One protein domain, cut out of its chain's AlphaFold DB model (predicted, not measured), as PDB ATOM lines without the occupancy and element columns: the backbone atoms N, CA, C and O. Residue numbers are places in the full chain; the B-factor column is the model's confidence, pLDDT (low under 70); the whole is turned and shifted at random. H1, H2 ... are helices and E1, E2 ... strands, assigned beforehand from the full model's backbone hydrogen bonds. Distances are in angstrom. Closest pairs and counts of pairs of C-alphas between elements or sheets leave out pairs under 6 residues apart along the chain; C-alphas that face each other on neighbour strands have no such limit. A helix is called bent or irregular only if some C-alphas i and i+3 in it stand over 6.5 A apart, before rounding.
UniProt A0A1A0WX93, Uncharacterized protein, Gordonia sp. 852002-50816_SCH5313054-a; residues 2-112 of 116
ATOM      1  N   LEU A   2      -7.307  49.174  16.231       90.00
ATOM      2  CA  LEU A   2      -6.443  50.355  16.410       90.00
ATOM      3  C   LEU A   2      -4.942  50.040  16.312       90.00
ATOM      4  O   LEU A   2      -4.213  50.749  15.631       90.00
ATOM      5  N   ALA A   3      -4.491  48.939  16.921       91.00
ATOM      6  CA  ALA A   3      -3.100  48.494  16.800       91.00
ATOM      7  C   ALA A   3      -2.695  48.210  15.341       91.00
ATOM      8  O   ALA A   3      -1.604  48.582  14.933       91.00
ATOM      9  N   TRP A   4      -3.599  47.622  14.547       92.56
ATOM     10  CA  TRP A   4      -3.362  47.350  13.128       92.56
ATOM     11  C   TRP A   4      -3.229  48.651  12.330       92.56
ATOM     12  O   TRP A   4      -2.299  48.775  11.543       92.56
ATOM     13  N   LEU A   5      -4.100  49.639  12.582       93.81
ATOM     14  CA  LEU A   5      -4.020  50.955  11.937       93.81
ATOM     15  C   LEU A   5      -2.674  51.630  12.222       93.81
ATOM     16  O   LEU A   5      -2.052  52.160  11.309       93.81
ATOM     17  N   ARG A   6      -2.192  51.559  13.468       94.00
ATOM     18  CA  ARG A   6      -0.885  52.114  13.852       94.00
ATOM     19  C   ARG A   6       0.284  51.361  13.221       94.00
ATOM     20  O   ARG A   6       1.227  51.987  12.758       94.00
ATOM     21  N   GLU A   7       0.220  50.032  13.184       95.44
ATOM     22  CA  GLU A   7       1.251  49.194  12.559       95.44
ATOM     23  C   GLU A   7       1.397  49.486  11.057       95.44
ATOM     24  O   GLU A   7       2.510  49.470  10.534       95.44
ATOM     25  N   HIS A   8       0.292  49.796  10.374       96.19
ATOM     26  CA  HIS A   8       0.255  49.949   8.918       96.19
ATOM     27  C   HIS A   8       0.166  51.406   8.440       96.19
ATOM     28  O   HIS A   8       0.065  51.640   7.237       96.19
ATOM     29  N   GLU A   9       0.271  52.396   9.335       96.19
ATOM     30  CA  GLU A   9       0.187  53.826   8.995       96.19
ATOM     31  C   GLU A   9       1.138  54.209   7.853       96.19
ATOM     32  O   GLU A   9       0.726  54.831   6.875       96.19
ATOM     33  N   SER A  10       2.408  53.800   7.941       96.44
ATOM     34  CA  SER A  10       3.397  54.119   6.905       96.44
ATOM     35  C   SER A  10       3.011  53.540   5.542       96.44
ATOM     36  O   SER A  10       3.228  54.193   4.524       96.44
ATOM     37  N   ALA A  11       2.452  52.330   5.509       96.31
ATOM     38  CA  ALA A  11       2.023  51.712   4.261       96.31
ATOM     39  C   ALA A  11       0.838  52.485   3.669       96.31
ATOM     40  O   ALA A  11       0.930  52.970   2.548       96.31
ATOM     41  N   ILE A  12      -0.198  52.733   4.475       96.19
ATOM     42  CA  ILE A  12      -1.402  53.477   4.073       96.19
ATOM     43  C   ILE A  12      -1.053  54.878   3.545       96.19
ATOM     44  O   ILE A  12      -1.688  55.376   2.612       96.19
ATOM     45  N   ARG A  13      -0.035  55.527   4.123       95.31
ATOM     46  CA  ARG A  13       0.412  56.861   3.708       95.31
ATOM     47  C   ARG A  13       1.136  56.865   2.366       95.31
ATOM     48  O   ARG A  13       0.928  57.792   1.579       95.31
ATOM     49  N   PHE A  14       2.016  55.894   2.135       94.00
ATOM     50  CA  PHE A  14       3.067  56.027   1.125       94.00
ATOM     51  C   PHE A  14       3.072  54.939   0.056       94.00
ATOM     52  O   PHE A  14       3.581  55.196  -1.037       94.00
ATOM     53  N   GLU A  15       2.529  53.755   0.331       93.56
ATOM     54  CA  GLU A  15       2.426  52.700  -0.673       93.56
ATOM     55  C   GLU A  15       1.350  53.052  -1.702       93.56
ATOM     56  O   GLU A  15       0.293  53.599  -1.392       93.56
ATOM     57  N   ILE A  16       1.654  52.751  -2.961       89.31
ATOM     58  CA  ILE A  16       0.737  52.910  -4.086       89.31
ATOM     59  C   ILE A  16       0.211  51.540  -4.504       89.31
ATOM     60  O   ILE A  16       0.844  50.511  -4.253       89.31
ATOM     61  N   THR A  17      -0.937  51.523  -5.175       88.31
ATOM     62  CA  THR A  17      -1.506  50.287  -5.714       88.31
ATOM     63  C   THR A  17      -0.534  49.594  -6.678       88.31
ATOM     64  O   THR A  17       0.199  50.266  -7.408       88.31
ATOM     65  N   PRO A  18      -0.551  48.248  -6.754       83.69
ATOM     66  CA  PRO A  18       0.361  47.478  -7.608       83.69
ATOM     67  C   PRO A  18       0.127  47.685  -9.112       83.69
ATOM     68  O   PRO A  18       0.956  47.288  -9.927       83.69
ATOM     69  N   ILE A  19      -0.992  48.310  -9.485       86.00
ATOM     70  CA  ILE A  19      -1.276  48.761 -10.846       86.00
ATOM     71  C   ILE A  19      -1.598  50.253 -10.849       86.00
ATOM     72  O   ILE A  19      -2.043  50.811  -9.841       86.00
ATOM     73  N   THR A  20      -1.435  50.887 -12.009       87.81
ATOM     74  CA  THR A  20      -1.882  52.262 -12.227       87.81
ATOM     75  C   THR A  20      -3.401  52.350 -12.120       87.81
ATOM     76  O   THR A  20      -4.137  51.624 -12.789       87.81
ATOM     77  N   ARG A  21      -3.870  53.275 -11.285       88.44
ATOM     78  CA  ARG A  21      -5.289  53.568 -11.106       88.44
ATOM     79  C   ARG A  21      -5.842  54.329 -12.310       88.44
ATOM     80  O   ARG A  21      -5.270  55.342 -12.716       88.44
ATOM     81  N   ALA A  22      -6.954  53.849 -12.866       89.25
ATOM     82  CA  ALA A  22      -7.687  54.579 -13.898       89.25
ATOM     83  C   ALA A  22      -8.364  55.841 -13.327       89.25
ATOM     84  O   ALA A  22      -8.658  55.892 -12.130       89.25
ATOM     85  N   PRO A  23      -8.620  56.863 -14.165       88.50
ATOM     86  CA  PRO A  23      -9.325  58.065 -13.736       88.50
ATOM     87  C   PRO A  23     -10.715  57.742 -13.176       88.50
ATOM     88  O   PRO A  23     -11.514  57.094 -13.842       88.50
ATOM     89  N   GLY A  24     -11.012  58.234 -11.971       87.81
ATOM     90  CA  GLY A  24     -12.330  58.096 -11.337       87.81
ATOM     91  C   GLY A  24     -12.556  56.802 -10.551       87.81
ATOM     92  O   GLY A  24     -13.427  56.788  -9.685       87.81
ATOM     93  N   ASP A  25     -11.752  55.763 -10.775       92.06
ATOM     94  CA  ASP A  25     -11.849  54.509 -10.024       92.06
ATOM     95  C   ASP A  25     -11.602  54.710  -8.538       92.06
ATOM     96  O   ASP A  25     -10.826  55.591  -8.192       92.06
ATOM     97  N   THR A  26     -12.154  53.851  -7.681       94.62
ATOM     98  CA  THR A  26     -11.770  53.696  -6.266       94.62
ATOM     99  C   THR A  26     -10.551  52.772  -6.092       94.62
ATOM    100  O   THR A  26     -10.116  52.080  -7.022       94.62
ATOM    101  N   LEU A  27      -9.989  52.719  -4.883       94.56
ATOM    102  CA  LEU A  27      -9.010  51.717  -4.463       94.56
ATOM    103  C   LEU A  27      -9.588  50.313  -4.623       94.56
ATOM    104  O   LEU A  27      -8.923  49.459  -5.199       94.56
ATOM    105  N   GLY A  28     -10.837  50.099  -4.199       94.44
ATOM    106  CA  GLY A  28     -11.580  48.854  -4.412       94.44
ATOM    107  C   GLY A  28     -11.564  48.398  -5.861       94.44
ATOM    108  O   GLY A  28     -11.098  47.296  -6.151       94.44
ATOM    109  N   GLN A  29     -11.976  49.270  -6.780       94.88
ATOM    110  CA  GLN A  29     -11.977  48.962  -8.212       94.88
ATOM    111  C   GLN A  29     -10.565  48.720  -8.752       94.88
ATOM    112  O   GLN A  29     -10.346  47.825  -9.565       94.88
ATOM    113  N   THR A  30      -9.575  49.477  -8.281       94.00
ATOM    114  CA  THR A  30      -8.180  49.317  -8.712       94.00
ATOM    115  C   THR A  30      -7.595  47.984  -8.258       94.00
ATOM    116  O   THR A  30      -6.983  47.279  -9.056       94.00
ATOM    117  N   VAL A  31      -7.817  47.590  -7.005       93.00
ATOM    118  CA  VAL A  31      -7.342  46.304  -6.483       93.00
ATOM    119  C   VAL A  31      -8.088  45.139  -7.141       93.00
ATOM    120  O   VAL A  31      -7.461  44.136  -7.476       93.00
ATOM    121  N   ALA A  32      -9.395  45.265  -7.385       93.06
ATOM    122  CA  ALA A  32     -10.167  44.246  -8.094       93.06
ATOM    123  C   ALA A  32      -9.672  44.054  -9.536       93.06
ATOM    124  O   ALA A  32      -9.407  42.929  -9.951       93.06
ATOM    125  N   ARG A  33      -9.411  45.143 -10.270       91.69
ATOM    126  CA  ARG A  33      -8.777  45.063 -11.597       91.69
ATOM    127  C   ARG A  33      -7.381  44.460 -11.547       91.69
ATOM    128  O   ARG A  33      -7.036  43.699 -12.442       91.69
ATOM    129  N   ALA A  34      -6.592  44.758 -10.511       90.44
ATOM    130  CA  ALA A  34      -5.276  44.146 -10.343       90.44
ATOM    131  C   ALA A  34      -5.380  42.621 -10.232       90.44
ATOM    132  O   ALA A  34      -4.574  41.922 -10.833       90.44
ATOM    133  N   ARG A  35      -6.390  42.109  -9.515       89.31
ATOM    134  CA  ARG A  35      -6.668  40.665  -9.435       89.31
ATOM    135  C   ARG A  35      -7.147  40.104 -10.767       89.31
ATOM    136  O   ARG A  35      -6.612  39.096 -11.200       89.31
ATOM    137  N   ASN A  36      -8.087  40.775 -11.430       88.88
ATOM    138  CA  ASN A  36      -8.632  40.320 -12.714       88.88
ATOM    139  C   ASN A  36      -7.587  40.332 -13.839       88.88
ATOM    140  O   ASN A  36      -7.710  39.580 -14.798       88.88
ATOM    141  N   ALA A  37      -6.556  41.174 -13.728       87.12
ATOM    142  CA  ALA A  37      -5.425  41.192 -14.650       87.12
ATOM    143  C   ALA A  37      -4.471  39.999 -14.464       87.12
ATOM    144  O   ALA A  37      -3.647  39.746 -15.343       87.12
ATOM    145  N   VAL A  38      -4.550  39.275 -13.340       87.19
ATOM    146  CA  VAL A  38      -3.817  38.022 -13.142       87.19
ATOM    147  C   VAL A  38      -4.641  36.895 -13.745       87.19
ATOM    148  O   VAL A  38      -5.605  36.424 -13.146       87.19
ATOM    149  N   THR A  39      -4.254  36.473 -14.941       83.06
ATOM    150  CA  THR A  39      -4.975  35.466 -15.718       83.06
ATOM    151  C   THR A  39      -4.135  34.195 -15.901       83.06
ATOM    152  O   THR A  39      -2.905  34.227 -15.795       83.06
ATOM    153  N   ASP A  40      -4.793  33.060 -16.159       79.81
ATOM    154  CA  ASP A  40      -4.153  31.734 -16.263       79.81
ATOM    155  C   ASP A  40      -3.237  31.576 -17.496       79.81
ATOM    156  O   ASP A  40      -2.461  30.626 -17.595       79.81
ATOM    157  N   ASP A  41      -3.318  32.506 -18.442       88.12
ATOM    158  CA  ASP A  41      -2.476  32.614 -19.634       88.12
ATOM    159  C   ASP A  41      -1.105  33.264 -19.362       88.12
ATOM    160  O   ASP A  41      -0.228  33.250 -20.232       88.12
ATOM    161  N   LEU A  42      -0.866  33.769 -18.146       88.31
ATOM    162  CA  LEU A  42       0.454  34.221 -17.711       88.31
ATOM    163  C   LEU A  42       1.344  33.042 -17.264       88.31
ATOM    164  O   LEU A  42       0.861  32.051 -16.714       88.31
ATOM    165  N   PRO A  43       2.678  33.146 -17.413       94.06
ATOM    166  CA  PRO A  43       3.598  32.186 -16.810       94.06
ATOM    167  C   PRO A  43       3.393  32.069 -15.289       94.06
ATOM    168  O   PRO A  43       3.160  33.063 -14.599       94.06
ATOM    169  N   THR A  44       3.498  30.855 -14.740       91.88
ATOM    170  CA  THR A  44       3.204  30.572 -13.320       91.88
ATOM    171  C   THR A  44       4.029  31.414 -12.341       91.88
ATOM    172  O   THR A  44       3.543  31.803 -11.281       91.88
ATOM    173  N   ASP A  45       5.283  31.710 -12.667       92.81
ATOM    174  CA  ASP A  45       6.149  32.592 -11.882       92.81
ATOM    175  C   ASP A  45       5.638  34.040 -11.857       92.81
ATOM    176  O   ASP A  45       5.650  34.672 -10.798       92.81
ATOM    177  N   ILE A  46       5.105  34.530 -12.979       90.25
ATOM    178  CA  ILE A  46       4.463  35.846 -13.080       90.25
ATOM    179  C   ILE A  46       3.158  35.881 -12.280       90.25
ATOM    180  O   ILE A  46       2.955  36.817 -11.504       90.25
ATOM    181  N   ILE A  47       2.321  34.843 -12.384       90.69
ATOM    182  CA  ILE A  47       1.094  34.703 -11.580       90.69
ATOM    183  C   ILE A  47       1.427  34.763 -10.085       90.69
ATOM    184  O   ILE A  47       0.832  35.536  -9.333       90.69
ATOM    185  N   ASN A  48       2.421  33.986  -9.646       90.50
ATOM    186  CA  ASN A  48       2.847  33.952  -8.247       90.50
ATOM    187  C   ASN A  48       3.368  35.311  -7.767       90.50
ATOM    188  O   ASN A  48       3.060  35.731  -6.649       90.50
ATOM    189  N   LEU A  49       4.147  36.008  -8.597       90.62
ATOM    190  CA  LEU A  49       4.673  37.329  -8.271       90.62
ATOM    191  C   LEU A  49       3.555  38.373  -8.151       90.62
ATOM    192  O   LEU A  49       3.529  39.127  -7.174       90.62
ATOM    193  N   ALA A  50       2.617  38.389  -9.099       89.62
ATOM    194  CA  ALA A  50       1.489  39.312  -9.099       89.62
ATOM    195  C   ALA A  50       0.569  39.072  -7.894       89.62
ATOM    196  O   ALA A  50       0.281  40.001  -7.136       89.62
ATOM    197  N   ASN A  51       0.212  37.811  -7.631       90.31
ATOM    198  CA  ASN A  51      -0.580  37.434  -6.461       90.31
ATOM    199  C   ASN A  51       0.112  37.819  -5.153       90.31
ATOM    200  O   ASN A  51      -0.532  38.349  -4.249       90.31
ATOM    201  N   LYS A  52       1.432  37.619  -5.050       92.19
ATOM    202  CA  LYS A  52       2.200  38.042  -3.875       92.19
ATOM    203  C   LYS A  52       2.152  39.558  -3.685       92.19
ATOM    204  O   LYS A  52       1.969  40.009  -2.559       92.19
ATOM    205  N   SER A  53       2.300  40.337  -4.755       91.50
ATOM    206  CA  SER A  53       2.229  41.802  -4.691       91.50
ATOM    207  C   SER A  53       0.853  42.282  -4.216       91.50
ATOM    208  O   SER A  53       0.763  43.060  -3.266       91.50
ATOM    209  N   ILE A  54      -0.223  41.735  -4.787       92.06
ATOM    210  CA  ILE A  54      -1.602  42.064  -4.399       92.06
ATOM    211  C   ILE A  54      -1.895  41.628  -2.957       92.06
ATOM    212  O   ILE A  54      -2.569  42.345  -2.217       92.06
ATOM    213  N   ALA A  55      -1.397  40.464  -2.532       91.38
ATOM    214  CA  ALA A  55      -1.572  39.970  -1.168       91.38
ATOM    215  C   ALA A  55      -0.835  40.842  -0.142       91.38
ATOM    216  O   ALA A  55      -1.397  41.151   0.909       91.38
ATOM    217  N   LEU A  56       0.394  41.270  -0.449       92.62
ATOM    218  CA  LEU A  56       1.160  42.180   0.405       92.62
ATOM    219  C   LEU A  56       0.457  43.530   0.547       92.62
ATOM    220  O   LEU A  56       0.299  43.993   1.672       92.62
ATOM    221  N   TYR A  57      -0.044  44.096  -0.554       94.19
ATOM    222  CA  TYR A  57      -0.817  45.337  -0.514       94.19
ATOM    223  C   TYR A  57      -2.096  45.180   0.323       94.19
ATOM    224  O   TYR A  57      -2.360  45.968   1.227       94.19
ATOM    225  N   ASN A  58      -2.878  44.118   0.094       92.44
ATOM    226  CA  ASN A  58      -4.099  43.881   0.870       92.44
ATOM    227  C   ASN A  58      -3.818  43.704   2.366       92.44
ATOM    228  O   ASN A  58      -4.617  44.149   3.180       92.44
ATOM    229  N   ARG A  59      -2.692  43.099   2.755       93.25
ATOM    230  CA  ARG A  59      -2.352  42.913   4.172       93.25
ATOM    231  C   ARG A  59      -2.238  44.237   4.933       93.25
ATOM    232  O   ARG A  59      -2.585  44.264   6.111       93.25
ATOM    233  N   SER A  60      -1.747  45.287   4.279       94.75
ATOM    234  CA  SER A  60      -1.528  46.608   4.876       94.75
ATOM    235  C   SER A  60      -2.660  47.606   4.641       94.75
ATOM    236  O   SER A  60      -2.704  48.629   5.315       94.75
ATOM    237  N   HIS A  61      -3.584  47.305   3.725       96.12
ATOM    238  CA  HIS A  61      -4.625  48.242   3.297       96.12
ATOM    239  C   HIS A  61      -6.048  47.713   3.504       96.12
ATOM    240  O   HIS A  61      -6.982  48.495   3.384       96.12
ATOM    241  N   ASN A  62      -6.246  46.424   3.803       94.94
ATOM    242  CA  ASN A  62      -7.570  45.816   3.950       94.94
ATOM    243  C   ASN A  62      -7.915  45.529   5.412       94.94
ATOM    244  O   ASN A  62      -7.282  44.708   6.079       94.94
ATOM    245  N   ILE A  63      -8.988  46.162   5.872       92.62
ATOM    246  CA  ILE A  63      -9.607  45.910   7.159       92.62
ATOM    247  C   ILE A  63     -10.859  45.060   6.954       92.62
ATOM    248  O   ILE A  63     -11.850  45.528   6.396       92.62
ATOM    249  N   ALA A  64     -10.841  43.840   7.490       90.00
ATOM    250  CA  ALA A  64     -11.999  42.955   7.531       90.00
ATOM    251  C   ALA A  64     -12.651  42.957   8.922       90.00
ATOM    252  O   ALA A  64     -11.969  42.808   9.939       90.00
ATOM    253  N   PHE A  65     -13.973  43.087   8.974       84.56
ATOM    254  CA  PHE A  65     -14.761  42.950  10.199       84.56
ATOM    255  C   PHE A  65     -16.119  42.313   9.908       84.56
ATOM    256  O   PHE A  65     -16.692  42.460   8.832       84.56
ATOM    257  N   GLY A  66     -16.639  41.588  10.889       80.81
ATOM    258  CA  GLY A  66     -17.926  40.916  10.796       80.81
ATOM    259  C   GLY A  66     -18.336  40.350  12.147       80.81
ATOM    260  O   GLY A  66     -17.496  40.148  13.029       80.81
ATOM    261  N   ALA A  67     -19.632  40.112  12.311       76.25
ATOM    262  CA  ALA A  67     -20.181  39.382  13.439       76.25
ATOM    263  C   ALA A  67     -20.484  37.931  13.020       76.25
ATOM    264  O   ALA A  67     -20.643  37.640  11.831       76.25
ATOM    265  N   PRO A  68     -20.585  36.988  13.972       78.69
ATOM    266  CA  PRO A  68     -21.061  35.647  13.659       78.69
ATOM    267  C   PRO A  68     -22.421  35.698  12.946       78.69
ATOM    268  O   PRO A  68     -23.365  36.302  13.452       78.69
ATOM    269  N   GLY A  69     -22.517  35.058  11.778       78.62
ATOM    270  CA  GLY A  69     -23.742  35.024  10.972       78.62
ATOM    271  C   GLY A  69     -23.957  36.226  10.044       78.62
ATOM    272  O   GLY A  69     -25.021  36.306   9.438       78.62
ATOM    273  N   THR A  70     -22.984  37.136   9.911       76.00
ATOM    274  CA  THR A  70     -23.012  38.222   8.915       76.00
ATOM    275  C   THR A  70     -21.931  38.035   7.858       76.00
ATOM    276  O   THR A  70     -20.877  37.460   8.143       76.00
ATOM    277  N   ASP A  71     -22.146  38.604   6.673       80.88
ATOM    278  CA  ASP A  71     -21.094  38.713   5.665       80.88
ATOM    279  C   ASP A  71     -19.919  39.545   6.198       80.88
ATOM    280  O   ASP A  71     -20.093  40.521   6.939       80.88
ATOM    281  N   ILE A  72     -18.698  39.132   5.847       84.06
ATOM    282  CA  ILE A  72     -17.482  39.847   6.239       84.06
ATOM    283  C   ILE A  72     -17.417  41.134   5.422       84.06
ATOM    284  O   ILE A  72     -17.221  41.100   4.208       84.06
ATOM    285  N   THR A  73     -17.536  42.271   6.100       85.75
ATOM    286  CA  THR A  73     -17.333  43.580   5.482       85.75
ATOM    287  C   THR A  73     -15.842  43.865   5.399       85.75
ATOM    288  O   THR A  73     -15.103  43.646   6.359       85.75
ATOM    289  N   GLN A  74     -15.400  44.350   4.243       92.88
ATOM    290  CA  GLN A  74     -14.006  44.677   3.986       92.88
ATOM    291  C   GLN A  74     -13.888  46.113   3.489       92.88
ATOM    292  O   GLN A  74     -14.599  46.521   2.565       92.88
ATOM    293  N   LEU A  75     -12.985  46.863   4.111       94.94
ATOM    294  CA  LEU A  75     -12.673  48.242   3.765       94.94
ATOM    295  C   LEU A  75     -11.221  48.344   3.338       94.94
ATOM    296  O   LEU A  75     -10.337  47.801   3.998       94.94
ATOM    297  N   LEU A  76     -10.984  49.082   2.263       95.75
ATOM    298  CA  LEU A  76      -9.647  49.435   1.824       95.75
ATOM    299  C   LEU A  76      -9.333  50.859   2.255       95.75
ATOM    300  O   LEU A  76     -10.134  51.755   2.011       95.75
ATOM    301  N   LEU A  77      -8.178  51.055   2.881       96.56
ATOM    302  CA  LEU A  77      -7.656  52.356   3.279       96.56
ATOM    303  C   LEU A  77      -6.307  52.530   2.614       96.56
ATOM    304  O   LEU A  77      -5.456  51.655   2.746       96.56
ATOM    305  N   GLY A  78      -6.092  53.637   1.919       95.75
ATOM    306  CA  GLY A  78      -4.826  53.838   1.231       95.75
ATOM    307  C   GLY A  78      -4.748  55.122   0.444       95.75
ATOM    308  O   GLY A  78      -5.679  55.928   0.408       95.75
ATOM    309  N   ARG A  79      -3.616  55.270  -0.231       92.00
ATOM    310  CA  ARG A  79      -3.337  56.382  -1.120       92.00
ATOM    311  C   ARG A  79      -3.817  56.083  -2.545       92.00
ATOM    312  O   ARG A  79      -3.397  55.115  -3.174       92.00
ATOM    313  N   GLY A  80      -4.691  56.938  -3.066       82.19
ATOM    314  CA  GLY A  80      -4.978  57.065  -4.495       82.19
ATOM    315  C   GLY A  80      -3.922  57.890  -5.232       82.19
ATOM    316  O   GLY A  80      -2.865  58.193  -4.686       82.19
ATOM    317  N   ASN A  81      -4.195  58.280  -6.482       77.38
ATOM    318  CA  ASN A  81      -3.242  59.094  -7.252       77.38
ATOM    319  C   ASN A  81      -2.941  60.428  -6.543       77.38
ATOM    320  O   ASN A  81      -1.772  60.783  -6.385       77.38
ATOM    321  N   ASP A  82      -3.986  61.091  -6.043       77.00
ATOM    322  CA  ASP A  82      -3.887  62.452  -5.504       77.00
ATOM    323  C   ASP A  82      -4.418  62.596  -4.066       77.00
ATOM    324  O   ASP A  82      -4.140  63.598  -3.415       77.00
ATOM    325  N   GLU A  83      -5.151  61.606  -3.543       90.19
ATOM    326  CA  GLU A  83      -5.866  61.699  -2.259       90.19
ATOM    327  C   GLU A  83      -5.850  60.362  -1.505       90.19
ATOM    328  O   GLU A  83      -5.745  59.299  -2.125       90.19
ATOM    329  N   HIS A  84      -5.983  60.397  -0.176       95.62
ATOM    330  CA  HIS A  84      -6.208  59.204   0.645       95.62
ATOM    331  C   HIS A  84      -7.696  58.913   0.759       95.62
ATOM    332  O   HIS A  84      -8.516  59.820   0.914       95.62
ATOM    333  N   GLU A  85      -8.057  57.637   0.683       95.94
ATOM    334  CA  GLU A  85      -9.457  57.242   0.729       95.94
ATOM    335  C   GLU A  85      -9.706  55.940   1.480       95.94
ATOM    336  O   GLU A  85      -8.847  55.058   1.560       95.94
ATOM    337  N   ILE A  86     -10.925  55.844   1.999       95.94
ATOM    338  CA  ILE A  86     -11.547  54.625   2.489       95.94
ATOM    339  C   ILE A  86     -12.574  54.204   1.441       95.94
ATOM    340  O   ILE A  86     -13.487  54.972   1.143       95.94
ATOM    341  N   SER A  87     -12.459  53.001   0.890       95.69
ATOM    342  CA  SER A  87     -13.429  52.453  -0.064       95.69
ATOM    343  C   SER A  87     -13.935  51.093   0.390       95.69
ATOM    344  O   SER A  87     -13.276  50.405   1.175       95.69
ATOM    345  N   ASN A  88     -15.067  50.646  -0.154       95.44
ATOM    346  CA  ASN A  88     -15.384  49.227  -0.076       95.44
ATOM    347  C   ASN A  88     -14.354  48.397  -0.837       95.44
ATOM    348  O   ASN A  88     -13.723  48.835  -1.805       95.44
ATOM    349  N   TYR A  89     -14.208  47.163  -0.380       94.06
ATOM    350  CA  TYR A  89     -13.629  46.104  -1.177       94.06
ATOM    351  C   TYR A  89     -14.591  45.716  -2.306       94.06
ATOM    352  O   TYR A  89     -15.785  45.550  -2.070       94.06
ATOM    353  N   ILE A  90     -14.049  45.538  -3.510       94.56
ATOM    354  CA  ILE A  90     -14.789  45.096  -4.696       94.56
ATOM    355  C   ILE A  90     -14.356  43.667  -5.029       94.56
ATOM    356  O   ILE A  90     -13.155  43.387  -5.138       94.56
ATOM    357  N   ASN A  91     -15.329  42.765  -5.151       90.12
ATOM    358  CA  ASN A  91     -15.126  41.412  -5.661       90.12
ATOM    359  C   ASN A  91     -15.305  41.394  -7.176       90.12
ATOM    360  O   ASN A  91     -14.486  40.807  -7.879       90.12
ATOM    361  N   ASP A  92     -16.348  42.066  -7.656       89.94
ATOM    362  CA  ASP A  92     -16.728  42.105  -9.059       89.94
ATOM    363  C   ASP A  92     -16.929  43.553  -9.516       89.94
ATOM    364  O   ASP A  92     -17.873  44.229  -9.120       89.94
ATOM    365  N   VAL A  93     -16.021  44.037 -10.366       89.88
ATOM    366  CA  VAL A  93     -16.033  45.419 -10.873       89.88
ATOM    367  C   VAL A  93     -17.263  45.704 -11.742       89.88
ATOM    368  O   VAL A  93     -17.631  46.867 -11.889       89.88
ATOM    369  N   GLU A  94     -17.890  44.678 -12.320       89.44
ATOM    370  CA  GLU A  94     -19.055  44.833 -13.196       89.44
ATOM    371  C   GLU A  94     -20.377  44.900 -12.419       89.44
ATOM    372  O   GLU A  94     -21.335  45.506 -12.904       89.44
ATOM    373  N   HIS A  95     -20.433  44.314 -11.218       90.12
ATOM    374  CA  HIS A  95     -21.677  44.139 -10.457       90.12
ATOM    375  C   HIS A  95     -21.695  44.842  -9.094       90.12
ATOM    376  O   HIS A  95     -22.775  45.193  -8.615       90.12
ATOM    377  N   ASP A  96     -20.539  45.067  -8.468       92.38
ATOM    378  CA  ASP A  96     -20.468  45.715  -7.160       92.38
ATOM    379  C   ASP A  96     -20.494  47.245  -7.303       92.38
ATOM    380  O   ASP A  96     -19.695  47.848  -8.024       92.38
ATOM    381  N   GLU A  97     -21.376  47.904  -6.548       94.56
ATOM    382  CA  GLU A  97     -21.399  49.364  -6.476       94.56
ATOM    383  C   GLU A  97     -20.182  49.879  -5.692       94.56
ATOM    384  O   GLU A  97     -20.003  49.598  -4.502       94.56
ATOM    385  N   ALA A  98     -19.329  50.652  -6.363       95.00
ATOM    386  CA  ALA A  98     -18.146  51.241  -5.755       95.00
ATOM    387  C   ALA A  98     -18.468  52.553  -5.035       95.00
ATOM    388  O   ALA A  98     -19.097  53.452  -5.594       95.00
ATOM    389  N   TRP A  99     -17.947  52.706  -3.819       95.06
ATOM    390  CA  TRP A  99     -18.001  53.957  -3.071       95.06
ATOM    391  C   TRP A  99     -16.654  54.281  -2.428       95.06
ATOM    392  O   TRP A  99     -15.807  53.411  -2.220       95.06
ATOM    393  N   ARG A 100     -16.453  55.562  -2.104       95.50
ATOM    394  CA  ARG A 100     -15.272  56.043  -1.381       95.50
ATOM    395  C   ARG A 100     -15.591  57.231  -0.481       95.50
ATOM    396  O   ARG A 100     -16.477  58.024  -0.790       95.50
ATOM    397  N   TYR A 101     -14.795  57.380   0.568       95.88
ATOM    398  CA  TYR A 101     -14.676  58.588   1.374       95.88
ATOM    399  C   TYR A 101     -13.229  59.048   1.367       95.88
ATOM    400  O   TYR A 101     -12.326  58.239   1.557       95.88
ATOM    401  N   LEU A 102     -13.019  60.340   1.162       95.94
ATOM    402  CA  LEU A 102     -11.697  60.948   1.209       95.94
ATOM    403  C   LEU A 102     -11.375  61.344   2.646       95.94
ATOM    404  O   LEU A 102     -12.266  61.788   3.376       95.94
ATOM    405  N   PHE A 103     -10.121  61.187   3.048       95.56
ATOM    406  CA  PHE A 103      -9.665  61.597   4.372       95.56
ATOM    407  C   PHE A 103      -8.275  62.221   4.308       95.56
ATOM    408  O   PHE A 103      -7.478  61.900   3.430       95.56
ATOM    409  N   ASP A 104      -7.984  63.105   5.259       95.88
ATOM    410  CA  ASP A 104      -6.629  63.590   5.496       95.88
ATOM    411  C   ASP A 104      -5.903  62.572   6.394       95.88
ATOM    412  O   ASP A 104      -6.360  62.319   7.515       95.88
ATOM    413  N   PRO A 105      -4.803  61.946   5.938       94.69
ATOM    414  CA  PRO A 105      -4.086  60.973   6.749       94.69
ATOM    415  C   PRO A 105      -3.437  61.607   7.989       94.69
ATOM    416  O   PRO A 105      -3.307  60.934   9.010       94.69
ATOM    417  N   ASP A 106      -3.044  62.880   7.954       95.12
ATOM    418  CA  ASP A 106      -2.472  63.553   9.121       95.12
ATOM    419  C   ASP A 106      -3.520  63.698  10.225       95.12
ATOM    420  O   ASP A 106      -3.266  63.316  11.372       95.12
ATOM    421  N   ASP A 107      -4.726  64.142   9.873       95.44
ATOM    422  CA  ASP A 107      -5.847  64.248  10.811       95.44
ATOM    423  C   ASP A 107      -6.316  62.866  11.295       95.44
ATOM    424  O   ASP A 107      -6.446  62.624  12.496       95.44
ATOM    425  N   PHE A 108      -6.486  61.909  10.381       94.88
ATOM    426  CA  PHE A 108      -6.971  60.569  10.714       94.88
ATOM    427  C   PHE A 108      -6.056  59.836  11.702       94.88
ATOM    428  O   PHE A 108      -6.532  59.310  12.710       94.88
ATOM    429  N   PHE A 109      -4.742  59.801  11.444       94.56
ATOM    430  CA  PHE A 109      -3.804  59.055  12.291       94.56
ATOM    431  C   PHE A 109      -3.483  59.774  13.608       94.56
ATOM    432  O   PHE A 109      -3.304  59.107  14.634       94.56
ATOM    433  N   SER A 110      -3.460  61.114  13.616       94.19
ATOM    434  CA  SER A 110      -3.225  61.897  14.840       94.19
ATOM    435  C   SER A 110      -4.382  61.804  15.838       94.19
ATOM    436  O   SER A 110      -4.142  61.817  17.045       94.19
ATOM    437  N   ASN A 111      -5.614  61.617  15.352       93.75
ATOM    438  CA  ASN A 111      -6.810  61.467  16.183       93.75
ATOM    439  C   ASN A 111      -7.180  60.007  16.496       93.75
ATOM    440  O   ASN A 111      -8.240  59.753  17.078       93.75
ATOM    441  N   LEU A 112      -6.338  59.024  16.152       91.69
ATOM    442  CA  LEU A 112      -6.602  57.640  16.550       91.69
ATOM    443  C   LEU A 112      -6.646  57.527  18.084       91.69
ATOM    444  O   LEU A 112      -5.684  57.949  18.737       91.69
TER     445      LEU A 112
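This is residues 2 to 112 of the 116 residues of an uncharacterized protein of Gordonia sp. 852002-50816_SCH5313054-a (UniProt A0A1A0WX93). A strongly twisted antiparallel sheet of four strands has helix H1 over one face, and helix H2 stands up from the opposite face. The longest helix, H3, folds back beside H2 as a helical hairpin whose far turn, residues 40 to 45, sticks out free, while short H4 sits next to H1. The printed part has 111 residues with four named helices and four named strands, in the order H1 H2 H3 E1 E2 E3 E4 H4; the sheet's order is E1 - E2 - E3 - E4, and the class is mixed, helices and strands. The whole is compact, with a radius of gyration of the C-alphas of 14.4 A and spans of 46 by 35 by 27 A.

The strands are E1, residues 62 to 65, E2, residues 73 to 79 and 20.1 A long, E3, residues 84 to 88 and 13.6 A long, and E4, residues 100 to 103. H3 covers residues 44 to 61 and is 25.5 A long, from C-alpha 44 at (3.204, 30.572, -13.320) to C-alpha 61 at (-4.625, 48.242, 3.297). H1, residues 2 to 14, is 18.9 A long and begins at C-alpha 2 at (-6.443, 50.355, 16.410); it is irregular, with C-alphas 7 and 10 lying 7.8 A apart. H2, residues 27 to 36, is 14.1 A long. H4, residues 105 to 110, ends at C-alpha 110 at (-3.225, 61.897, 14.840).

The sheet is a meander, each strand the antiparallel neighbour of the one before. N 63 and O 75 of hairpin E1 and E2 are 2.8 A apart, N 76 and O 87 of hairpin E2 and E3 2.9 A, and N 86 and O 101 of hairpin E3 and E4 2.8 A, each within hydrogen-bond range. H1 is on the sheet at a height of 8.6 A, along the strands, at 16 degrees to E1 on the local plane; its closest C-alpha pair with E2 is Ile 12 and Gly 78, 4.5 A. H2, on the opposite face, stands up from the sheet at 54 degrees, over E2 and E3; the C-alphas of Gly 28 and Asn 88 in E3 are closest, 5.8 A. H3 only grazes the sheet, with residues 55 to 61. H2 and H3 touch at a shallow tilt of 17 degrees, opposite ways, the closest C-alphas being those of Arg 35 and Ile 54, 7.3 A. H1 touches H3 with residues 8 to 12 alone, at a steep tilt of 60 degrees; the closest C-alphas are those of His 8 and Ser 60, 5.5 A. H1 and H4 only just touch, with 3 pairs of C-alphas within 8 A, the closest those of Arg 13 and Pro 105, 6.8 A. H3 and H4 are apart. Every O i to N i+4 pair is within hydrogen-bond range in H2 and H4, against 7 of 9 in H1 and 13 of 14 in H3.

The C-alphas farthest apart are those of Asp 41 and Asn 111, 46.2 A. The printed part has no cut. The links H1 to H2 and E3 to E4 are long, with 12 and 11 residues. The mean pLDDT of the printed part is 91.1, and no printed residue is under 70.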